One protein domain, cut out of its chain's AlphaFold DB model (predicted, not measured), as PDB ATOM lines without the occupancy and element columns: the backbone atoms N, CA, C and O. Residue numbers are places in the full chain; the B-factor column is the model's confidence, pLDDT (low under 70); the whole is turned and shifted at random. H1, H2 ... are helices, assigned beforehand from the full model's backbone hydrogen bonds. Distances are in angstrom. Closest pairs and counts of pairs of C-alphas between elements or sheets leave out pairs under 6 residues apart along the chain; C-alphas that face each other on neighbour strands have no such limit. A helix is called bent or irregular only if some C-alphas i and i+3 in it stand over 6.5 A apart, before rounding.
ATOM      1  N   HIS A 333     127.191 134.300 218.287       91.62
ATOM      2  CA  HIS A 333     127.002 133.188 217.372       91.62
ATOM      3  C   HIS A 333     126.560 133.665 215.987       91.62
ATOM      4  O   HIS A 333     127.110 133.205 214.999       91.62
ATOM      5  N   ILE A 334     125.658 134.649 215.893       90.81
ATOM      6  CA  ILE A 334     125.296 135.262 214.603       90.81
ATOM      7  C   ILE A 334     126.476 136.008 213.971       90.81
ATOM      8  O   ILE A 334     126.627 136.013 212.748       90.81
ATOM      9  N   ILE A 335     127.329 136.644 214.778       92.50
ATOM     10  CA  ILE A 335     128.527 137.310 214.255       92.50
ATOM     11  C   ILE A 335     129.492 136.283 213.654       92.50
ATOM     12  O   ILE A 335     129.963 136.493 212.535       92.50
ATOM     13  N   GLY A 336     129.747 135.178 214.355       91.88
ATOM     14  CA  GLY A 336     130.597 134.105 213.846       91.88
ATOM     15  C   GLY A 336     129.980 133.331 212.680       91.88
ATOM     16  O   GLY A 336     130.705 132.979 211.752       91.88
ATOM     17  N   GLU A 337     128.654 133.174 212.644       89.00
ATOM     18  CA  GLU A 337     127.938 132.589 211.504       89.00
ATOM     19  C   GLU A 337     128.150 133.419 210.230       89.00
ATOM     20  O   GLU A 337     128.366 132.850 209.165       89.00
ATOM     21  N   GLU A 338     128.191 134.759 210.336       90.81
ATOM     22  CA  GLU A 338     128.507 135.641 209.197       90.81
ATOM     23  C   GLU A 338     129.902 135.351 208.644       90.81
ATOM     24  O   GLU A 338     130.094 135.215 207.435       90.81
ATOM     25  N   ALA A 339     130.892 135.241 209.532       92.06
ATOM     26  CA  ALA A 339     132.249 134.901 209.134       92.06
ATOM     27  C   ALA A 339     132.317 133.509 208.494       92.06
ATOM     28  O   ALA A 339     132.968 133.330 207.462       92.06
ATOM     29  N   PHE A 340     131.621 132.536 209.079       87.12
ATOM     30  CA  PHE A 340     131.558 131.170 208.579       87.12
ATOM     31  C   PHE A 340     130.964 131.109 207.164       87.12
ATOM     32  O   PHE A 340     131.579 130.531 206.262       87.12
ATOM     33  N   GLY A 341     129.836 131.780 206.915       84.94
ATOM     34  CA  GLY A 341     129.224 131.794 205.590       84.94
ATOM     35  C   GLY A 341     129.983 132.629 204.560       84.94
ATOM     36  O   GLY A 341     130.108 132.187 203.417       84.94
ATOM     37  N   LEU A 342     130.582 133.769 204.936       89.38
ATOM     38  CA  LEU A 342     131.486 134.514 204.044       89.38
ATOM     39  C   LEU A 342     132.663 133.639 203.588       89.38
ATOM     40  O   LEU A 342     133.017 133.632 202.404       89.38
ATOM     41  N   ALA A 343     133.245 132.863 204.505       87.88
ATOM     42  CA  ALA A 343     134.324 131.943 204.181       87.88
ATOM     43  C   ALA A 343     133.858 130.765 203.312       87.88
ATOM     44  O   ALA A 343     134.573 130.375 202.383       87.88
ATOM     45  N   GLY A 344     132.654 130.234 203.551       82.31
ATOM     46  CA  GLY A 344     132.026 129.215 202.705       82.31
ATOM     47  C   GLY A 344     131.802 129.703 201.270       82.31
ATOM     48  O   GLY A 344     132.236 129.053 200.316       82.31
ATOM     49  N   ILE A 345     131.232 130.901 201.107       81.94
ATOM     50  CA  ILE A 345     131.032 131.560 199.806       81.94
ATOM     51  C   ILE A 345     132.371 131.763 199.082       81.94
ATOM     52  O   ILE A 345     132.490 131.459 197.892       81.94
ATOM     53  N   ALA A 346     133.405 132.221 199.793       86.50
ATOM     54  CA  ALA A 346     134.734 132.404 199.213       86.50
ATOM     55  C   ALA A 346     135.381 131.076 198.785       86.50
ATOM     56  O   ALA A 346     136.016 130.987 197.734       86.50
ATOM     57  N   SER A 347     135.210 130.025 199.586       81.75
ATOM     58  CA  SER A 347     135.730 128.683 199.298       81.75
ATOM     59  C   SER A 347     135.075 128.073 198.055       81.75
ATOM     60  O   SER A 347     135.755 127.443 197.236       81.75
ATOM     61  N   LEU A 348     133.782 128.329 197.862       78.06
ATOM     62  CA  LEU A 348     133.049 127.918 196.670       78.06
ATOM     63  C   LEU A 348     133.511 128.667 195.415       78.06
ATOM     64  O   LEU A 348     133.712 128.059 194.365       78.06
ATOM     65  N   ALA A 349     133.748 129.974 195.528       81.31
ATOM     66  CA  ALA A 349     134.207 130.810 194.420       81.31
ATOM     67  C   ALA A 349     135.579 130.389 193.855       81.31
ATOM     68  O   ALA A 349     135.818 130.476 192.645       81.31
ATOM     69  N   ASP A 350     136.474 129.911 194.718       79.25
ATOM     70  CA  ASP A 350     137.804 129.438 194.322       79.25
ATOM     71  C   ASP A 350     137.813 127.958 193.896       79.25
ATOM     72  O   ASP A 350     138.836 127.456 193.432       79.25
ATOM     73  N   GLY A 351     136.679 127.252 194.018       74.44
ATOM     74  CA  GLY A 351     136.561 125.828 193.694       74.44
ATOM     75  C   GLY A 351     137.220 124.896 194.716       74.44
ATOM     76  O   GLY A 351     137.412 123.720 194.423       74.44
ATOM     77  N   SER A 352     137.560 125.400 195.906       72.62
ATOM     78  CA  SER A 352     138.197 124.614 196.979       72.62
ATOM     79  C   SER A 352     137.267 123.588 197.637       72.62
ATOM     80  O   SER A 352     137.744 122.681 198.305       72.62
ATOM     81  N   LEU A 353     135.958 123.700 197.402       65.75
ATOM     82  CA  LEU A 353     134.939 122.757 197.874       65.75
ATOM     83  C   LEU A 353     134.675 121.603 196.883       65.75
ATOM     84  O   LEU A 353     133.743 120.834 197.084       65.75
ATOM     85  N   ALA A 354     135.431 121.511 195.773       55.97
ATOM     86  CA  ALA A 354     135.177 120.560 194.672       55.97
ATOM     87  C   ALA A 354     135.318 119.090 195.017       55.97
ATOM     88  O   ALA A 354     134.711 118.267 194.336       55.97
ATOM     89  N   ASP A 355     136.033 118.804 196.094       54.59
ATOM     90  CA  ASP A 355     136.404 117.454 196.479       54.59
ATOM     91  C   ASP A 355     135.891 117.102 197.897       54.59
ATOM     92  O   ASP A 355     136.361 116.138 198.491       54.59
ATOM     93  N   ASP A 356     134.950 117.876 198.464       58.25
ATOM     94  CA  ASP A 356     134.389 117.614 199.802       58.25
ATOM     95  C   ASP A 356     133.136 116.724 199.715       58.25
ATOM     96  O   ASP A 356     132.047 117.175 199.351       58.25
ATOM     97  N   GLU A 357     133.310 115.441 200.049       52.59
ATOM     98  CA  GLU A 357     132.264 114.408 200.016       52.59
ATOM     99  C   GLU A 357     131.109 114.664 201.004       52.59
ATOM    100  O   GLU A 357     130.041 114.071 200.859       52.59
ATOM    101  N   ASN A 358     131.279 115.564 201.983       51.72
ATOM    102  CA  ASN A 358     130.241 115.876 202.969       51.72
ATOM    103  C   ASN A 358     129.211 116.902 202.467       51.72
ATOM    104  O   ASN A 358     128.181 117.120 203.113       51.72
ATOM    105  N   LEU A 359     129.455 117.549 201.323       53.47
ATOM    106  CA  LEU A 359     128.497 118.468 200.713       53.47
ATOM    107  C   LEU A 359     127.419 117.684 199.955       53.47
ATOM    108  O   LEU A 359     127.695 117.011 198.965       53.47
ATOM    109  N   GLN A 360     126.154 117.847 200.359       47.41
ATOM    110  CA  GLN A 360     125.002 117.244 199.664       47.41
ATOM    111  C   GLN A 360     124.867 117.702 198.199       47.41
ATOM    112  O   GLN A 360     124.223 117.025 197.398       47.41
ATOM    113  N   VAL A 361     125.466 118.844 197.840       49.84
ATOM    114  CA  VAL A 361     125.509 119.370 196.473       49.84
ATOM    115  C   VAL A 361     126.953 119.729 196.123       49.84
ATOM    116  O   VAL A 361     127.511 120.682 196.665       49.84
ATOM    117  N   GLY A 362     127.556 118.975 195.198       51.88
ATOM    118  CA  GLY A 362     128.908 119.244 194.705       51.88
ATOM    119  C   GLY A 362     128.993 120.599 193.987       51.88
ATOM    120  O   GLY A 362     128.023 121.017 193.346       51.88
ATOM    121  N   PRO A 363     130.122 121.321 194.075       59.69
ATOM    122  CA  PRO A 363     130.252 122.652 193.485       59.69
ATOM    123  C   PRO A 363     130.213 122.615 191.952       59.69
ATOM    124  O   PRO A 363     130.357 121.550 191.343       59.69
ATOM    125  N   PRO A 364     130.034 123.777 191.288       61.19
ATOM    126  CA  PRO A 364     130.002 123.808 189.835       61.19
ATOM    127  C   PRO A 364     131.306 123.237 189.252       61.19
ATOM    128  O   PRO A 364     132.392 123.511 189.778       61.19
ATOM    129  N   PRO A 365     131.232 122.476 188.143       64.44
ATOM    130  CA  PRO A 365     132.416 121.907 187.510       64.44
ATOM    131  C   PRO A 365     133.414 123.017 187.167       64.44
ATOM    132  O   PRO A 365     133.017 124.125 186.805       64.44
ATOM    133  N   ARG A 366     134.721 122.721 187.223       65.69
ATOM    134  CA  ARG A 366     135.786 123.737 187.086       65.69
ATOM    135  C   ARG A 366     135.645 124.628 185.839       65.69
ATOM    136  O   ARG A 366     135.960 125.813 185.897       65.69
ATOM    137  N   GLY A 367     135.113 124.091 184.736       64.50
ATOM    138  CA  GLY A 367     134.845 124.840 183.499       64.50
ATOM    139  C   GLY A 367     133.695 125.858 183.577       64.50
ATOM    140  O   GLY A 367     133.644 126.776 182.764       64.50
ATOM    141  N   ALA A 368     132.797 125.735 184.557       69.25
ATOM    142  CA  ALA A 368     131.668 126.638 184.789       69.25
ATOM    143  C   ALA A 368     131.920 127.659 185.919       69.25
ATOM    144  O   ALA A 368     131.134 128.595 186.068       69.25
ATOM    145  N   LEU A 369     133.020 127.537 186.678       76.31
ATOM    146  CA  LEU A 369     133.336 128.417 187.817       76.31
ATOM    147  C   LEU A 369     133.412 129.901 187.438       76.31
ATOM    148  O   LEU A 369     132.887 130.738 188.164       76.31
ATOM    149  N   ILE A 370     134.017 130.238 186.294       81.69
ATOM    150  CA  ILE A 370     134.097 131.634 185.824       81.69
ATOM    151  C   ILE A 370     132.708 132.223 185.558       81.69
ATOM    152  O   ILE A 370     132.454 133.389 185.839       81.69
ATOM    153  N   LEU A 371     131.783 131.411 185.053       76.81
ATOM    154  CA  LEU A 371     130.422 131.842 184.747       76.81
ATOM    155  C   LEU A 371     129.639 132.044 186.043       76.81
ATOM    156  O   LEU A 371     128.995 133.073 186.227       76.81
ATOM    157  N   PHE A 372     129.772 131.100 186.968       77.62
ATOM    158  CA  PHE A 372     129.207 131.201 188.303       77.62
ATOM    159  C   PHE A 372     129.706 132.460 189.049       77.62
ATOM    160  O   PHE A 372     128.897 133.256 189.533       77.62
ATOM    161  N   ARG A 373     131.027 132.697 189.067       84.19
ATOM    162  CA  ARG A 373     131.623 133.888 189.686       84.19
ATOM    163  C   ARG A 373     131.145 135.176 189.036       84.19
ATOM    164  O   ARG A 373     130.743 136.086 189.742       84.19
ATOM    165  N   CYS A 374     131.162 135.271 187.711       84.00
ATOM    166  CA  CYS A 374     130.792 136.515 187.046       84.00
ATOM    167  C   CYS A 374     129.298 136.832 187.177       84.00
ATOM    168  O   CYS A 374     128.940 137.994 187.308       84.00
ATOM    169  N   PHE A 375     128.410 135.837 187.117       78.56
ATOM    170  CA  PHE A 375     126.979 136.100 186.928       78.56
ATOM    171  C   PHE A 375     126.104 135.839 188.164       78.56
ATOM    172  O   PHE A 375     125.014 136.406 188.231       78.56
ATOM    173  N   SER A 376     126.550 135.043 189.141       76.94
ATOM    174  CA  SER A 376     125.748 134.698 190.332       76.94
ATOM    175  C   SER A 376     126.349 135.251 191.624       76.94
ATOM    176  O   SER A 376     125.684 135.971 192.369       76.94
ATOM    177  N   LEU A 377     127.641 134.999 191.839       81.31
ATOM    178  CA  LEU A 377     128.327 135.256 193.105       81.31
ATOM    179  C   LEU A 377     128.219 136.692 193.670       81.31
ATOM    180  O   LEU A 377     128.055 136.813 194.883       81.31
ATOM    181  N   PRO A 378     128.279 137.787 192.879       84.56
ATOM    182  CA  PRO A 378     128.250 139.141 193.436       84.56
ATOM    183  C   PRO A 378     126.914 139.463 194.103       84.56
ATOM    184  O   PRO A 378     126.874 140.099 195.156       84.56
ATOM    185  N   ASN A 379     125.817 138.994 193.500       78.75
ATOM    186  CA  ASN A 379     124.491 139.135 194.082       78.75
ATOM    187  C   ASN A 379     124.396 138.308 195.367       78.75
ATOM    188  O   ASN A 379     123.961 138.818 196.392       78.75
ATOM    189  N   ASP A 380     124.876 137.070 195.336       78.75
ATOM    190  CA  ASP A 380     124.790 136.142 196.465       78.75
ATOM    191  C   ASP A 380     125.555 136.655 197.687       78.75
ATOM    192  O   ASP A 380     125.034 136.656 198.800       78.75
ATOM    193  N   LEU A 381     126.761 137.185 197.465       84.12
ATOM    194  CA  LEU A 381     127.567 137.814 198.505       84.12
ATOM    195  C   LEU A 381     126.867 139.047 199.101       84.12
ATOM    196  O   LEU A 381     126.847 139.219 200.320       84.12
ATOM    197  N   ALA A 382     126.275 139.903 198.263       84.88
ATOM    198  CA  ALA A 382     125.547 141.085 198.724       84.88
ATOM    199  C   ALA A 382     124.286 140.718 199.526       84.88
ATOM    200  O   ALA A 382     124.022 141.321 200.570       84.88
ATOM    201  N   MET A 383     123.534 139.717 199.061       80.31
ATOM    202  CA  MET A 383     122.336 139.210 199.730       80.31
ATOM    203  C   MET A 383     122.668 138.591 201.082       80.31
ATOM    204  O   MET A 383     122.042 138.946 202.079       80.31
ATOM    205  N   TYR A 384     123.700 137.746 201.134       84.88
ATOM    206  CA  TYR A 384     124.181 137.145 202.373       84.88
ATOM    207  C   TYR A 384     124.561 138.212 203.407       84.88
ATOM    208  O   TYR A 384     124.028 138.231 204.515       84.88
ATOM    209  N   LYS A 385     125.391 139.190 203.014       88.69
ATOM    210  CA  LYS A 385     125.762 140.314 203.888       88.69
ATOM    211  C   LYS A 385     124.550 141.117 204.364       88.69
ATOM    212  O   LYS A 385     124.527 141.578 205.501       88.69
ATOM    213  N   SER A 386     123.549 141.323 203.506       88.38
ATOM    214  CA  SER A 386     122.319 142.021 203.897       88.38
ATOM    215  C   SER A 386     121.517 141.228 204.927       88.38
ATOM    216  O   SER A 386     121.120 141.798 205.941       88.38
ATOM    217  N   CYS A 387     121.333 139.926 204.700       86.81
ATOM    218  CA  CYS A 387     120.635 139.026 205.616       86.81
ATOM    219  C   CYS A 387     121.308 138.997 206.994       86.81
ATOM    220  O   CYS A 387     120.634 139.128 208.018       86.81
ATOM    221  N   MET A 388     122.639 138.900 207.037       89.81
ATOM    222  CA  MET A 388     123.373 138.865 208.303       89.81
ATOM    223  C   MET A 388     123.322 140.199 209.054       89.81
ATOM    224  O   MET A 388     123.095 140.202 210.264       89.81
ATOM    225  N   ARG A 389     123.405 141.344 208.356       92.38
ATOM    226  CA  ARG A 389     123.191 142.663 208.984       92.38
ATOM    227  C   ARG A 389     121.803 142.794 209.612       92.38
ATOM    228  O   ARG A 389     121.700 143.272 210.737       92.38
ATOM    229  N   GLN A 390     120.755 142.370 208.905       91.75
ATOM    230  CA  GLN A 390     119.382 142.405 209.426       91.75
ATOM    231  C   GLN A 390     119.216 141.453 210.621       91.75
ATOM    232  O   GLN A 390     118.642 141.836 211.636       91.75
ATOM    233  N   SER A 391     119.798 140.252 210.542       90.69
ATOM    234  CA  SER A 391     119.762 139.259 211.626       90.69
ATOM    235  C   SER A 391     120.451 139.759 212.903       90.69
ATOM    236  O   SER A 391     119.923 139.573 213.998       90.69
ATOM    237  N   ARG A 392     121.601 140.440 212.776       91.38
ATOM    238  CA  ARG A 392     122.305 141.075 213.909       91.38
ATOM    239  C   ARG A 392     121.458 142.168 214.558       91.38
ATOM    240  O   ARG A 392     121.224 142.114 215.760       91.38
ATOM    241  N   ALA A 393     120.943 143.101 213.755       91.75
ATOM    242  CA  ALA A 393     120.110 144.200 214.245       91.75
ATOM    243  C   ALA A 393     118.839 143.702 214.958       91.75
ATOM    244  O   ALA A 393     118.392 144.301 215.938       91.75
ATOM    245  N   LEU A 394     118.262 142.593 214.486       91.94
ATOM    246  CA  LEU A 394     117.105 141.964 215.115       91.94
ATOM    247  C   LEU A 394     117.444 141.392 216.499       91.94
ATOM    248  O   LEU A 394     116.712 141.660 217.452       91.94
ATOM    249  N   LEU A 395     118.553 140.656 216.645       89.00
ATOM    250  CA  LEU A 395     118.957 140.112 217.950       89.00
ATOM    251  C   LEU A 395     119.375 141.195 218.950       89.00
ATOM    252  O   LEU A 395     119.054 141.076 220.128       89.00
ATOM    253  N   GLU A 396     120.032 142.264 218.498       88.94
ATOM    254  CA  GLU A 396     120.354 143.412 219.356       88.94
ATOM    255  C   GLU A 396     119.086 144.053 219.938       88.94
ATOM    256  O   GLU A 396     119.043 144.422 221.112       88.94
ATOM    257  N   ARG A 397     118.015 144.140 219.138       88.75
ATOM    258  CA  ARG A 397     116.700 144.612 219.595       88.75
ATOM    259  C   ARG A 397     116.001 143.621 220.519       88.75
ATOM    260  O   ARG A 397     115.320 144.070 221.433       88.75
ATOM    261  N   ALA A 398     116.170 142.315 220.311       85.75
ATOM    262  CA  ALA A 398     115.570 141.267 221.144       85.75
ATOM    263  C   ALA A 398     116.083 141.250 222.596       85.75
ATOM    264  O   ALA A 398     115.455 140.664 223.483       85.75
ATOM    265  N   ASP A 399     117.222 141.893 222.860       78.88
ATOM    266  CA  ASP A 399     117.743 142.085 224.215       78.88
ATOM    267  C   ASP A 399     117.255 143.383 224.883       78.88
ATOM    268  O   ASP A 399     117.524 143.607 226.064       78.88
ATOM    269  N   MET A 400     116.483 144.217 224.178       80.38
ATOM    270  CA  MET A 400     115.931 145.453 224.732       80.38
ATOM    271  C   MET A 400     114.631 145.186 225.517       80.38
ATOM    272  O   MET A 400     113.741 144.502 225.015       80.38
ATOM    273  N   PRO A 401     114.416 145.804 226.697       70.25
ATOM    274  CA  PRO A 401     113.246 145.535 227.550       70.25
ATOM    275  C   PRO A 401     111.861 145.819 226.946       70.25
ATOM    276  O   PRO A 401     110.858 145.454 227.547       70.25
ATOM    277  N   ARG A 402     111.782 146.529 225.813       72.56
ATOM    278  CA  ARG A 402     110.522 146.972 225.187       72.56
ATOM    279  C   ARG A 402     110.147 146.197 223.922       72.56
ATOM    280  O   ARG A 402     109.174 146.567 223.276       72.56
ATOM    281  N   SER A 403     110.928 145.198 223.516       79.12
ATOM    282  CA  SER A 403     110.645 144.461 222.286       79.12
ATOM    283  C   SER A 403     109.599 143.367 222.509       79.12
ATOM    284  O   SER A 403     109.787 142.523 223.384       79.12
ATOM    285  N   THR A 404     108.561 143.329 221.676       85.56
ATOM    286  CA  THR A 404     107.578 142.238 221.661       85.56
ATOM    287  C   THR A 404     108.079 141.076 220.800       85.56
ATOM    288  O   THR A 404     108.435 141.274 219.635       85.56
ATOM    289  N   PHE A 405     108.041 139.844 221.328       89.81
ATOM    290  CA  PHE A 405     108.453 138.641 220.588       89.81
ATOM    291  C   PHE A 405     107.716 138.497 219.251       89.81
ATOM    292  O   PHE A 405     108.353 138.299 218.225       89.81
ATOM    293  N   ARG A 406     106.389 138.678 219.229       88.38
ATOM    294  CA  ARG A 406     105.556 138.561 218.018       88.38
ATOM    295  C   ARG A 406     105.983 139.503 216.886       88.38
ATOM    296  O   ARG A 406     105.896 139.138 215.715       88.38
ATOM    297  N   GLU A 407     106.417 140.719 217.209       89.88
ATOM    298  CA  GLU A 407     106.922 141.665 216.205       89.88
ATOM    299  C   GLU A 407     108.266 141.199 215.645       89.88
ATOM    300  O   GLU A 407     108.451 141.155 214.427       89.88
ATOM    301  N   LEU A 408     109.174 140.792 216.536       91.81
ATOM    302  CA  LEU A 408     110.486 140.273 216.167       91.81
ATOM    303  C   LEU A 408     110.386 138.974 215.361       91.81
ATOM    304  O   LEU A 408     111.130 138.802 214.406       91.81
ATOM    305  N   ASP A 409     109.462 138.078 215.700       91.62
ATOM    306  CA  ASP A 409     109.271 136.797 215.016       91.62
ATOM    307  C   ASP A 409     108.715 136.979 213.597       91.62
ATOM    308  O   ASP A 409     109.195 136.351 212.651       91.62
ATOM    309  N   ARG A 410     107.781 137.923 213.401       91.12
ATOM    310  CA  ARG A 410     107.306 138.312 212.060       91.12
ATOM    311  C   ARG A 410     108.432 138.877 211.202       91.12
ATOM    312  O   ARG A 410     108.547 138.525 210.026       91.12
ATOM    313  N   GLU A 411     109.265 139.740 211.775       92.00
ATOM    314  CA  GLU A 411     110.426 140.301 211.082       92.00
ATOM    315  C   GLU A 411     111.461 139.214 210.769       92.00
ATOM    316  O   GLU A 411     111.901 139.100 209.629       92.00
ATOM    317  N   ALA A 412     111.776 138.344 211.728       91.19
ATOM    318  CA  ALA A 412     112.696 137.221 211.570       91.19
ATOM    319  C   ALA A 412     112.217 136.237 210.491       91.19
ATOM    320  O   ALA A 412     113.000 135.789 209.650       91.19
ATOM    321  N   THR A 413     110.918 135.942 210.472       89.69
ATOM    322  CA  THR A 413     110.272 135.131 209.435       89.69
ATOM    323  C   THR A 413     110.343 135.822 208.079       89.69
ATOM    324  O   THR A 413     110.604 135.164 207.078       89.69
ATOM    325  N   THR A 414     110.180 137.146 208.027       89.62
ATOM    326  CA  THR A 414     110.327 137.923 206.788       89.62
ATOM    327  C   THR A 414     111.764 137.874 206.276       89.62
ATOM    328  O   THR A 414     111.960 137.518 205.121       89.62
ATOM    329  N   ILE A 415     112.769 138.103 207.127       87.31
ATOM    330  CA  ILE A 415     114.197 137.988 206.777       87.31
ATOM    331  C   ILE A 415     114.502 136.586 206.233       87.31
ATOM    332  O   ILE A 415     115.098 136.438 205.165       87.31
ATOM    333  N   GLY A 416     114.059 135.544 206.946       80.69
ATOM    334  CA  GLY A 416     114.239 134.153 206.537       80.69
ATOM    335  C   GLY A 416     113.533 133.833 205.220       80.69
ATOM    336  O   GLY A 416     114.123 133.202 204.347       80.69
ATOM    337  N   ASN A 417     112.302 134.307 205.034       81.25
ATOM    338  CA  ASN A 417     111.537 134.119 203.808       81.25
ATOM    339  C   ASN A 417     112.092 134.928 202.642       81.25
ATOM    340  O   ASN A 417     112.040 134.438 201.527       81.25
ATOM    341  N   GLU A 418     112.643 136.119 202.848       79.50
ATOM    342  CA  GLU A 418     113.326 136.884 201.803       79.50
ATOM    343  C   GLU A 418     114.619 136.180 201.390       79.50
ATOM    344  O   GLU A 418     114.861 135.979 200.197       79.50
ATOM    345  N   PHE A 419     115.397 135.697 202.361       74.88
ATOM    346  CA  PHE A 419     116.582 134.883 202.109       74.88
ATOM    347  C   PHE A 419     116.228 133.563 201.400       74.88
ATOM    348  O   PHE A 419     116.885 133.164 200.438       74.88
ATOM    349  N   MET A 420     115.137 132.901 201.780       66.94
ATOM    350  CA  MET A 420     114.714 131.637 201.170       66.94
ATOM    351  C   MET A 420     113.949 131.812 199.862       66.94
ATOM    352  O   MET A 420     114.116 131.013 198.949       66.94
ATOM    353  N   ALA A 421     113.175 132.874 199.687       64.56
ATOM    354  CA  ALA A 421     112.651 133.275 198.386       64.56
ATOM    355  C   ALA A 421     113.810 133.647 197.451       64.56
ATOM    356  O   ALA A 421     113.720 133.452 196.240       64.56
ATOM    357  N   SER A 422     114.942 134.078 198.014       59.03
ATOM    358  CA  SER A 422     116.202 134.228 197.297       59.03
ATOM    359  C   SER A 422     116.977 132.933 197.029       59.03
ATOM    360  O   SER A 422     117.994 133.008 196.344       59.03
ATOM    361  N   ARG A 423     116.436 131.733 197.356       48.59
ATOM    362  CA  ARG A 423     116.815 130.411 196.756       48.59
ATOM    363  C   ARG A 423     116.854 130.425 195.222       48.59
ATOM    364  O   ARG A 423     117.334 129.512 194.567       48.59
ATOM    365  N   LYS A 424     116.373 131.521 194.667       52.75
ATOM    366  CA  LYS A 424     116.575 132.085 193.350       52.75
ATOM    367  C   LYS A 424     118.027 132.535 193.029       52.75
ATOM    368  O   LYS A 424     118.238 133.302 192.092       52.75
ATOM    369  N   SER A 425     119.009 132.028 193.767       53.44
ATOM    370  CA  SER A 425     120.455 132.208 193.636       53.44
ATOM    371  C   SER A 425     121.103 130.820 193.586       53.44
ATOM    372  O   SER A 425     120.750 129.944 194.378       53.44
ATOM    373  N   VAL A 426     122.057 130.610 192.673       53.09
ATOM    374  CA  VAL A 426     122.752 129.318 192.523       53.09
ATOM    375  C   VAL A 426     123.463 128.920 193.828       53.09
ATOM    376  O   VAL A 426     123.465 127.745 194.170       53.09
ATOM    377  N   LEU A 427     123.979 129.873 194.617       54.72
ATOM    378  CA  LEU A 427     124.650 129.584 195.891       54.72
ATOM    379  C   LEU A 427     123.724 129.171 197.025       54.72
ATOM    380  O   LEU A 427     124.012 128.200 197.724       54.72
ATOM    381  N   VAL A 428     122.626 129.896 197.230       53.69
ATOM    382  CA  VAL A 428     121.702 129.621 198.342       53.69
ATOM    383  C   VAL A 428     121.047 128.245 198.163       53.69
ATOM    384  O   VAL A 428     120.793 127.552 199.143       53.69
ATOM    385  N   GLY A 429     120.855 127.793 196.920       54.78
ATOM    386  CA  GLY A 429     120.421 126.424 196.632       54.78
ATOM    387  C   GLY A 429     121.474 125.340 196.911       54.78
ATOM    388  O   GLY A 429     121.095 124.224 197.252       54.78
ATOM    389  N   MET A 430     122.772 125.650 196.786       54.78
ATOM    390  CA  MET A 430     123.871 124.675 196.924       54.78
ATOM    391  C   MET A 430     124.421 124.561 198.352       54.78
ATOM    392  O   MET A 430     124.694 123.461 198.814       54.78
ATOM    393  N   ILE A 431     124.584 125.689 199.051       54.59
ATOM    394  CA  ILE A 431     125.200 125.761 200.392       54.59
ATOM    395  C   ILE A 431     124.312 126.462 201.427       54.59
ATOM    396  O   ILE A 431     124.659 126.490 202.605       54.59
ATOM    397  N   GLY A 432     123.148 126.992 201.033       57.16
ATOM    398  CA  GLY A 432     122.198 127.623 201.957       57.16
ATOM    399  C   GLY A 432     121.741 126.713 203.103       57.16
ATOM    400  O   GLY A 432     121.721 127.188 204.231       57.16
ATOM    401  N   PRO A 433     121.467 125.410 202.888       57.69
ATOM    402  CA  PRO A 433     121.178 124.493 203.991       57.69
ATOM    403  C   PRO A 433     122.351 124.273 204.956       57.69
ATOM    404  O   PRO A 433     122.105 123.904 206.093       57.69
ATOM    405  N   ALA A 434     123.603 124.486 204.533       55.06
ATOM    406  CA  ALA A 434     124.787 124.324 205.384       55.06
ATOM    407  C   ALA A 434     125.185 125.625 206.109       55.06
ATOM    408  O   ALA A 434     125.667 125.573 207.232       55.06
ATOM    409  N   ILE A 435     124.962 126.784 205.477       59.34
ATOM    410  CA  ILE A 435     125.328 128.120 205.993       59.34
ATOM    411  C   ILE A 435     124.161 128.809 206.725       59.34
ATOM    412  O   ILE A 435     124.355 129.724 207.513       59.34
ATOM    413  N   HIS A 436     122.928 128.383 206.456       62.25
ATOM    414  CA  HIS A 436     121.698 128.864 207.086       62.25
ATOM    415  C   HIS A 436     120.769 127.686 207.409       62.25
ATOM    416  O   HIS A 436     119.559 127.745 207.186       62.25
ATOM    417  N   ALA A 437     121.339 126.595 207.934       57.06
ATOM    418  CA  ALA A 437     120.581 125.415 208.365       57.06
ATOM    419  C   ALA A 437     119.451 125.777 209.341       57.06
ATOM    420  O   ALA A 437     118.381 125.170 209.327       57.06
ATOM    421  N   ILE A 438     119.704 126.778 210.190       67.75
ATOM    422  CA  ILE A 438     118.783 127.244 211.218       67.75
ATOM    423  C   ILE A 438     118.323 128.663 210.856       67.75
ATOM    424  O   ILE A 438     119.146 129.581 210.795       67.75
ATOM    425  N   PRO A 439     117.020 128.878 210.616       81.69
ATOM    426  CA  PRO A 439     116.500 130.195 210.285       81.69
ATOM    427  C   PRO A 439     116.505 131.116 211.516       81.69
ATOM    428  O   PRO A 439     116.327 130.667 212.648       81.69
TER     429      PRO A 439
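Overview. This is residues 333 to 439 of the 542 residues of an uncharacterized protein of Planctomycetia bacterium (UniProt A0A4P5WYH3). Three long helices, H1, H3 and H4, run lengthwise beside one another, H3 between H1 and H4 and running opposite to both. The short helix H5 packs on H1 on the hollow side of this trio, and H2 lies crosswise at the end where H1 finishes and H3 starts. The printed part has 107 residues with five named helices, H1, H2, H3, H4 and H5 in chain order, no named strand, and the class all helix. The outline is a rod spanning 53 by 22 by 19 A; the whole is only just compact, close to loose, with a radius of gyration of the C-alphas of 15.3 A.

Along the chain. H1 covers residues 333 to 349, 24.2 A long, beginning at C-alpha 333 (127.002, 133.188, 217.372). H2 covers residues 366 to 375, 15.2 A; it is irregular, with C-alphas 367 and 370 standing 7.2 A apart. H3, the longest helix, covers residues 377 to 398, 31.4 A, from C-alpha 377 (128.327, 135.256, 193.105). H4 covers residues 405 to 421, 23.2 A. H5 covers residues 426 to 435, 13.8 A, ending at C-alpha 435 (125.328, 128.120, 205.993); it is irregular, with C-alphas 430 and 433 standing 7.6 A apart.

Arrangement. H1 and H3 are the hub, touching three helices each. H1 touches H3 at a shallow tilt of 4 degrees, opposite ways; their closest C-alphas, of Glu 338 and Met 388, are 6.1 A apart. H1 touches H5 at a steep tilt of 40 degrees, opposite ways, closest at the C-alphas of Gly 341 and Ile 435, 5.4 A. With residue 349 alone H1 only just touches H2, with 3 pairs of C-alphas within 8 A, the closest those of Ala 349 and Arg 373, 6.2 A. H2 and H3 meet only through their link. H3 and H4 form a helical hairpin at a shallow tilt of 7 degrees, their closest C-alphas, of Cys 387 and Ile 415, 6.6 A apart. H3 and H5 touch only at their ends, and only just, with 3 pairs of C-alphas within 8 A, closest at the C-alphas of Asp 380 and Leu 427, 6.6 A. H1, H3 and H5 form a bundle, each touching the other two. H4 is apart from H1 and H2. Every O i to N i+4 pair is within hydrogen-bond range in H1, H3 and H4, against 4 of 6 in H2 and 4 of 6 in H5.

Size, cuts and confidence. The two C-alphas farthest apart, of Gly 367 and Pro 401, are 53.2 A apart. The printed part has no cut. The link from H1 to H2, residues 350 to 365, is long. The mean pLDDT of the printed part is 75.9; residues 353 to 368 and 420 to 438 are under 70.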